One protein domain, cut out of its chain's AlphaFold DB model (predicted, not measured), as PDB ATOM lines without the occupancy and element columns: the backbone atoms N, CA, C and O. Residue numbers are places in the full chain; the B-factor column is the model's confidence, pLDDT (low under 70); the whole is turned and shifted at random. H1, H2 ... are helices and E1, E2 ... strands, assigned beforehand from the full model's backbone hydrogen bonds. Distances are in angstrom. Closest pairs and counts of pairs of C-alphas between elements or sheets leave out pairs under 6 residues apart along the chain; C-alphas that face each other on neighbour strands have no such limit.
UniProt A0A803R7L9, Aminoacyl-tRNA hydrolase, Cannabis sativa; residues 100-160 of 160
ATOM      1  N   TRP A 100     212.367 202.951 132.105       83.00
ATOM      2  CA  TRP A 100     213.271 203.833 132.858       83.00
ATOM      3  C   TRP A 100     212.911 203.875 134.352       83.00
ATOM      4  O   TRP A 100     211.741 203.745 134.709       83.00
ATOM      5  N   PRO A 101     213.878 204.150 135.252       86.50
ATOM      6  CA  PRO A 101     213.573 204.435 136.651       86.50
ATOM      7  C   PRO A 101     212.607 205.621 136.779       86.50
ATOM      8  O   PRO A 101     212.824 206.666 136.162       86.50
ATOM      9  N   LEU A 102     211.589 205.495 137.639       83.88
ATOM     10  CA  LEU A 102     210.550 206.517 137.841       83.88
ATOM     11  C   LEU A 102     211.134 207.919 138.083       83.88
ATOM     12  O   LEU A 102     210.689 208.887 137.471       83.88
ATOM     13  N   GLY A 103     212.181 208.026 138.909       86.62
ATOM     14  CA  GLY A 103     212.870 209.294 139.166       86.62
ATOM     15  C   GLY A 103     213.452 209.941 137.903       86.62
ATOM     16  O   GLY A 103     213.347 211.152 137.737       86.62
ATOM     17  N   SER A 104     213.996 209.159 136.965       87.12
ATOM     18  CA  SER A 104     214.502 209.675 135.686       87.12
ATOM     19  C   SER A 104     213.374 210.207 134.795       87.12
ATOM     20  O   SER A 104     213.551 211.238 134.151       87.12
ATOM     21  N   VAL A 105     212.209 209.547 134.787       83.44
ATOM     22  CA  VAL A 105     211.020 210.008 134.046       83.44
ATOM     23  C   VAL A 105     210.475 211.310 134.645       83.44
ATOM     24  O   VAL A 105     210.218 212.261 133.906       83.44
ATOM     25  N   VAL A 106     210.374 211.389 135.977       85.81
ATOM     26  CA  VAL A 106     209.939 212.596 136.704       85.81
ATOM     27  C   VAL A 106     210.886 213.771 136.450       85.81
ATOM     28  O   VAL A 106     210.424 214.842 136.060       85.81
ATOM     29  N   THR A 107     212.205 213.580 136.570       85.50
ATOM     30  CA  THR A 107     213.203 214.636 136.310       85.50
ATOM     31  C   THR A 107     213.090 215.206 134.894       85.50
ATOM     32  O   THR A 107     213.182 216.419 134.712       85.50
ATOM     33  N   GLN A 108     212.845 214.361 133.889       82.50
ATOM     34  CA  GLN A 108     212.652 214.813 132.507       82.50
ATOM     35  C   GLN A 108     211.328 215.577 132.321       82.50
ATOM     36  O   GLN A 108     211.312 216.611 131.652       82.50
ATOM     37  N   GLY A 109     210.245 215.145 132.980       84.06
ATOM     38  CA  GLY A 109     208.984 215.897 133.032       84.06
ATOM     39  C   GLY A 109     209.145 217.285 133.664       84.06
ATOM     40  O   GLY A 109     208.650 218.272 133.115       84.06
ATOM     41  N   CYS A 110     209.903 217.392 134.758       86.50
ATOM     42  CA  CYS A 110     210.240 218.671 135.389       86.50
ATOM     43  C   CYS A 110     211.088 219.567 134.472       86.50
ATOM     44  O   CYS A 110     210.784 220.751 134.330       86.50
ATOM     45  N   HIS A 111     212.108 219.015 133.806       83.62
ATOM     46  CA  HIS A 111     212.953 219.768 132.873       83.62
ATOM     47  C   HIS A 111     212.145 220.329 131.692       83.62
ATOM     48  O   HIS A 111     212.263 221.511 131.368       83.62
ATOM     49  N   ALA A 112     211.274 219.514 131.085       81.31
ATOM     50  CA  ALA A 112     210.363 219.971 130.038       81.31
ATOM     51  C   ALA A 112     209.408 221.068 130.548       81.31
ATOM     52  O   ALA A 112     209.245 222.084 129.875       81.31
ATOM     53  N   SER A 113     208.838 220.894 131.748       83.81
ATOM     54  CA  SER A 113     207.924 221.860 132.384       83.81
ATOM     55  C   SER A 113     208.555 223.247 132.535       83.81
ATOM     56  O   SER A 113     207.988 224.242 132.088       83.81
ATOM     57  N   VAL A 114     209.750 223.314 133.133       85.50
ATOM     58  CA  VAL A 114     210.466 224.582 133.355       85.50
ATOM     59  C   VAL A 114     210.914 225.195 132.031       85.50
ATOM     60  O   VAL A 114     210.755 226.397 131.829       85.50
ATOM     61  N   SER A 115     211.425 224.385 131.098       83.00
ATOM     62  CA  SER A 115     211.900 224.909 129.818       83.00
ATOM     63  C   SER A 115     210.766 225.415 128.920       83.00
ATOM     64  O   SER A 115     210.999 226.360 128.176       83.00
ATOM     65  N   ALA A 116     209.551 224.857 128.989       80.62
ATOM     66  CA  ALA A 116     208.400 225.392 128.255       80.62
ATOM     67  C   ALA A 116     207.933 226.746 128.810       80.62
ATOM     68  O   ALA A 116     207.605 227.632 128.025       80.62
ATOM     69  N   ILE A 117     207.949 226.926 130.136       84.75
ATOM     70  CA  ILE A 117     207.669 228.225 130.769       84.75
ATOM     71  C   ILE A 117     208.743 229.237 130.352       84.75
ATOM     72  O   ILE A 117     208.418 230.309 129.859       84.75
ATOM     73  N   TRP A 118     210.029 228.885 130.445       85.69
ATOM     74  CA  TRP A 118     211.125 229.788 130.072       85.69
ATOM     75  C   TRP A 118     211.119 230.188 128.585       85.69
ATOM     76  O   TRP A 118     211.422 231.335 128.251       85.69
ATOM     77  N   SER A 119     210.754 229.263 127.691       82.88
ATOM     78  CA  SER A 119     210.619 229.528 126.251       82.88
ATOM     79  C   SER A 119     209.451 230.451 125.892       82.88
ATOM     80  O   SER A 119     209.513 231.062 124.831       82.88
ATOM     81  N   ASN A 120     208.427 230.560 126.743       78.88
ATOM     82  CA  ASN A 120     207.230 231.376 126.503       78.88
ATOM     83  C   ASN A 120     206.994 232.420 127.610       78.88
ATOM     84  O   ASN A 120     205.890 232.910 127.757       78.88
ATOM     85  N   LYS A 121     207.996 232.781 128.417       82.50
ATOM     86  CA  LYS A 121     207.837 233.682 129.583       82.50
ATOM     87  C   LYS A 121     207.289 235.087 129.251       82.50
ATOM     88  O   LYS A 121     206.875 235.791 130.163       82.50
ATOM     89  N   GLU A 122     207.323 235.507 127.985       86.56
ATOM     90  CA  GLU A 122     206.704 236.740 127.473       86.56
ATOM     91  C   GLU A 122     205.259 236.558 126.951       86.56
ATOM     92  O   GLU A 122     204.610 237.542 126.600       86.56
ATOM     93  N   ASP A 123     204.752 235.326 126.862       80.88
ATOM     94  CA  ASP A 123     203.399 235.011 126.392       80.88
ATOM     95  C   ASP A 123     202.339 235.341 127.467       80.88
ATOM     96  O   ASP A 123     202.534 234.981 128.633       80.88
ATOM     97  N   PRO A 124     201.201 235.977 127.114       81.75
ATOM     98  CA  PRO A 124     200.177 236.370 128.084       81.75
ATOM     99  C   PRO A 124     199.622 235.219 128.930       81.75
ATOM    100  O   PRO A 124     199.466 235.389 130.137       81.75
ATOM    101  N   HIS A 125     199.383 234.043 128.340       80.19
ATOM    102  CA  HIS A 125     198.869 232.885 129.078       80.19
ATOM    103  C   HIS A 125     199.945 232.290 129.988       80.19
ATOM    104  O   HIS A 125     199.653 231.869 131.101       80.19
ATOM    105  N   THR A 126     201.212 232.300 129.566       80.56
ATOM    106  CA  THR A 126     202.333 231.873 130.424       80.56
ATOM    107  C   THR A 126     202.553 232.839 131.596       80.56
ATOM    108  O   THR A 126     202.863 232.394 132.701       80.56
ATOM    109  N   LEU A 127     202.355 234.146 131.388       85.06
ATOM    110  CA  LEU A 127     202.392 235.161 132.447       85.06
ATOM    111  C   LEU A 127     201.227 235.002 133.433       85.06
ATOM    112  O   LEU A 127     201.453 235.022 134.639       85.06
ATOM    113  N   GLU A 128     200.006 234.782 132.944       82.50
ATOM    114  CA  GLU A 128     198.820 234.530 133.773       82.50
ATOM    115  C   GLU A 128     198.929 233.205 134.553       82.50
ATOM    116  O   GLU A 128     198.630 233.161 135.746       82.50
ATOM    117  N   TYR A 129     199.465 232.156 133.927       76.38
ATOM    118  CA  TYR A 129     199.782 230.858 134.542       76.38
ATOM    119  C   TYR A 129     200.882 230.948 135.622       76.38
ATOM    120  O   TYR A 129     200.997 230.070 136.477       76.38
ATOM    121  N   CYS A 130     201.707 231.999 135.598       83.00
ATOM    122  CA  CYS A 130     202.734 232.282 136.607       83.00
ATOM    123  C   CYS A 130     202.409 233.496 137.501       83.00
ATOM    124  O   CYS A 130     203.268 233.903 138.289       83.00
ATOM    125  N   ASN A 131     201.195 234.053 137.424       83.88
ATOM    126  CA  ASN A 131     200.728 235.092 138.343       83.88
ATOM    127  C   ASN A 131     200.661 234.513 139.774       83.88
ATOM    128  O   ASN A 131     200.064 233.445 139.926       83.88
ATOM    129  N   PRO A 132     201.212 235.165 140.824       80.56
ATOM    130  CA  PRO A 132     201.037 234.742 142.218       80.56
ATOM    131  C   PRO A 132     199.595 234.375 142.600       80.56
ATOM    132  O   PRO A 132     199.417 233.379 143.298       80.56
ATOM    133  N   ASP A 133     198.585 235.090 142.094       80.81
ATOM    134  CA  ASP A 133     197.167 234.799 142.381       80.81
ATOM    135  C   ASP A 133     196.707 233.420 141.855       80.81
ATOM    136  O   ASP A 133     195.748 232.841 142.365       80.81
ATOM    137  N   ASN A 134     197.410 232.875 140.852       69.31
ATOM    138  CA  ASN A 134     197.117 231.606 140.179       69.31
ATOM    139  C   ASN A 134     198.089 230.466 140.557       69.31
ATOM    140  O   ASN A 134     197.945 229.344 140.066       69.31
ATOM    141  N   ILE A 135     199.088 230.697 141.421       71.69
ATOM    142  CA  ILE A 135     200.075 229.654 141.773       71.69
ATOM    143  C   ILE A 135     199.414 228.476 142.507       71.69
ATOM    144  O   ILE A 135     199.745 227.323 142.222       71.69
ATOM    145  N   ASP A 136     198.453 228.743 143.395       65.00
ATOM    146  CA  ASP A 136     197.755 227.702 144.165       65.00
ATOM    147  C   ASP A 136     196.685 226.947 143.346       65.00
ATOM    148  O   ASP A 136     196.276 225.848 143.727       65.00
ATOM    149  N   SER A 137     196.259 227.487 142.196       66.38
ATOM    150  CA  SER A 137     195.357 226.824 141.237       66.38
ATOM    151  C   SER A 137     196.094 226.132 140.076       66.38
ATOM    152  O   SER A 137     195.477 225.372 139.325       66.38
ATOM    153  N   MET A 138     197.411 226.337 139.948       63.69
ATOM    154  CA  MET A 138     198.262 225.857 138.852       63.69
ATOM    155  C   MET A 138     198.189 224.329 138.656       63.69
ATOM    156  O   MET A 138     198.854 223.550 139.351       63.69
ATOM    157  N   HIS A 139     197.451 223.878 137.639       72.88
ATOM    158  CA  HIS A 139     197.237 222.452 137.393       72.88
ATOM    159  C   HIS A 139     198.210 221.862 136.356       72.88
ATOM    160  O   HIS A 139     198.456 222.444 135.296       72.88
ATOM    161  N   LYS A 140     198.743 220.661 136.638       71.62
ATOM    162  CA  LYS A 140     199.640 219.920 135.733       71.62
ATOM    163  C   LYS A 140     199.149 218.497 135.504       71.62
ATOM    164  O   LYS A 140     199.101 217.700 136.440       71.62
ATOM    165  N   VAL A 141     198.840 218.154 134.254       69.62
ATOM    166  CA  VAL A 141     198.263 216.846 133.896       69.62
ATOM    167  C   VAL A 141     199.247 216.029 133.072       69.62
ATOM    168  O   VAL A 141     199.638 216.415 131.970       69.62
ATOM    169  N   ILE A 142     199.604 214.850 133.580       67.75
ATOM    170  CA  ILE A 142     200.394 213.862 132.842       67.75
ATOM    171  C   ILE A 142     199.462 213.072 131.917       67.75
ATOM    172  O   ILE A 142     198.689 212.229 132.372       67.75
ATOM    173  N   ILE A 143     199.545 213.326 130.606       69.00
ATOM    174  CA  ILE A 143     198.800 212.561 129.593       69.00
ATOM    175  C   ILE A 143     199.686 211.462 129.005       69.00
ATOM    176  O   ILE A 143     200.851 211.671 128.662       69.00
ATOM    177  N   ASN A 144     199.090 210.279 128.869       62.28
ATOM    178  CA  ASN A 144     199.727 209.053 128.412       62.28
ATOM    179  C   ASN A 144     199.095 208.628 127.065       62.28
ATOM    180  O   ASN A 144     198.008 208.046 127.065       62.28
ATOM    181  N   PRO A 145     199.702 208.972 125.914       58.72
ATOM    182  CA  PRO A 145     199.094 208.811 124.600       58.72
ATOM    183  C   PRO A 145     199.079 207.337 124.148       58.72
ATOM    184  O   PRO A 145     199.909 206.535 124.591       58.72
ATOM    185  N   PRO A 146     198.175 206.958 123.223       57.94
ATOM    186  CA  PRO A 146     198.183 205.626 122.621       57.94
ATOM    187  C   PRO A 146     199.506 205.363 121.888       57.94
ATOM    188  O   PRO A 146     200.103 206.279 121.320       57.94
ATOM    189  N   LYS A 147     199.959 204.099 121.886       49.22
ATOM    190  CA  LYS A 147     201.274 203.691 121.361       49.22
ATOM    191  C   LYS A 147     201.468 204.097 119.892       49.22
ATOM    192  O   LYS A 147     201.041 203.395 118.979       49.22
ATOM    193  N   LYS A 148     202.189 205.199 119.674       52.81
ATOM    194  CA  LYS A 148     202.826 205.564 118.404       52.81
ATOM    195  C   LYS A 148     204.335 205.566 118.612       52.81
ATOM    196  O   LYS A 148     204.846 206.305 119.451       52.81
ATOM    197  N   ILE A 149     205.037 204.729 117.851       45.94
ATOM    198  CA  ILE A 149     206.496 204.620 117.908       45.94
ATOM    199  C   ILE A 149     207.089 205.839 117.201       45.94
ATOM    200  O   ILE A 149     207.255 205.856 115.985       45.94
ATOM    201  N   PHE A 150     207.406 206.870 117.979       44.25
ATOM    202  CA  PHE A 150     208.309 207.931 117.549       44.25
ATOM    203  C   PHE A 150     209.753 207.528 117.903       44.25
ATOM    204  O   PHE A 150     209.971 206.944 118.966       44.25
ATOM    205  N   PRO A 151     210.761 207.823 117.064       44.16
ATOM    206  CA  PRO A 151     212.150 207.466 117.369       44.16
ATOM    207  C   PRO A 151     212.739 208.293 118.524       44.16
ATOM    208  O   PRO A 151     213.623 207.815 119.224       44.16
ATOM    209  N   PHE A 152     212.212 209.496 118.777       44.62
ATOM    210  CA  PHE A 152     212.681 210.392 119.838       44.62
ATOM    211  C   PHE A 152     211.739 210.443 121.042       44.62
ATOM    212  O   PHE A 152     210.543 210.140 120.960       44.62
ATOM    213  N   ILE A 153     212.284 210.857 122.184       48.88
ATOM    214  CA  ILE A 153     211.493 211.299 123.328       48.88
ATOM    215  C   ILE A 153     210.963 212.686 122.970       48.88
ATOM    216  O   ILE A 153     211.761 213.596 122.782       48.88
ATOM    217  N   ARG A 154     209.642 212.851 122.852       52.28
ATOM    218  CA  ARG A 154     209.002 214.162 122.683       52.28
ATOM    219  C   ARG A 154     208.091 214.407 123.871       52.28
ATOM    220  O   ARG A 154     206.972 213.899 123.902       52.28
ATOM    221  N   PHE A 155     208.579 215.199 124.818       52.38
ATOM    222  CA  PHE A 155     207.681 215.922 125.707       52.38
ATOM    223  C   PHE A 155     206.985 216.993 124.878       52.38
ATOM    224  O   PHE A 155     207.606 217.621 124.015       52.38
ATOM    225  N   SER A 156     205.702 217.186 125.145       51.22
ATOM    226  CA  SER A 156     204.956 218.311 124.613       51.22
ATOM    227  C   SER A 156     204.202 218.962 125.746       51.22
ATOM    228  O   SER A 156     203.575 218.257 126.543       51.22
ATOM    229  N   ILE A 157     204.276 220.286 125.778       55.25
ATOM    230  CA  ILE A 157     203.508 221.131 126.676       55.25
ATOM    231  C   ILE A 157     202.600 222.009 125.838       55.25
ATOM    232  O   ILE A 157     203.020 222.557 124.820       55.25
ATOM    233  N   GLN A 158     201.349 222.067 126.273       52.62
ATOM    234  CA  GLN A 158     200.322 222.942 125.751       52.62
ATOM    235  C   GLN A 158     199.747 223.700 126.940       52.62
ATOM    236  O   GLN A 158     199.454 223.075 127.961       52.62
ATOM    237  N   PHE A 159     199.615 225.012 126.781       53.44
ATOM    238  CA  PHE A 159     198.747 225.853 127.595       53.44
ATOM    239  C   PHE A 159     197.405 225.957 126.858       53.44
ATOM    240  O   PHE A 159     197.390 226.076 125.628       53.44
ATOM    241  N   PHE A 160     196.306 225.846 127.590       50.19
ATOM    242  CA  PHE A 160     194.956 226.178 127.134       50.19
ATOM    243  C   PHE A 160     194.489 227.343 127.992       50.19
ATOM    244  O   PHE A 160     194.799 227.253 129.201       50.19
TER     245      PHE A 160
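This is residues 100 to 160 of the 160 residues of the protein "Aminoacyl-tRNA hydrolase" of Cannabis sativa (UniProt A0A803R7L9). A long helix, H1, has strand E2 packed on one side and the short helix H2 near its last turns. From H2 the chain runs back through E1, set apart from H1, and folds back through a wide loop, residues 144 to 152, into E2. The 61 printed residues hold H1, H2, E1 and E2 in that order, class mixed. The whole is loose, radius of gyration of the C-alphas 13.5 A, and elongated, spanning 38 by 21 by 19 A.

H1, residues 102 to 119, is 25.8 A long and begins at C-alpha 102 (210.550, 206.517, 137.841). H2 is residues 124 to 129, 8.5 A. E1, residues 139 to 143, is 12.7 A; E2, residues 153 to 157, is 13.1 A and ends at C-alpha 157 (203.508, 221.131, 126.676).

H1 and E2 have 6 pairs of C-alphas within 8 A, the closest Ala 112 and Phe 155 at 6.5 A. H1 and H2 are close but not clearly touching: their closest C-alphas, Ile 117 and Thr 126, are 6.5 A apart. Their tilt is steep, 38 degrees, opposite ways. E1 is apart from H1, H2 and E2. E1 and E2 pair with no named strand. Every O i to N i+4 pair in H1 and H2 is within hydrogen-bond range.

The farthest C-alphas, Asp 133 and Pro 151, are 40.0 A apart. The printed part has no cut and no long link. Confidence is under 70 at residues 134, 136 to 138 and 141 to 160.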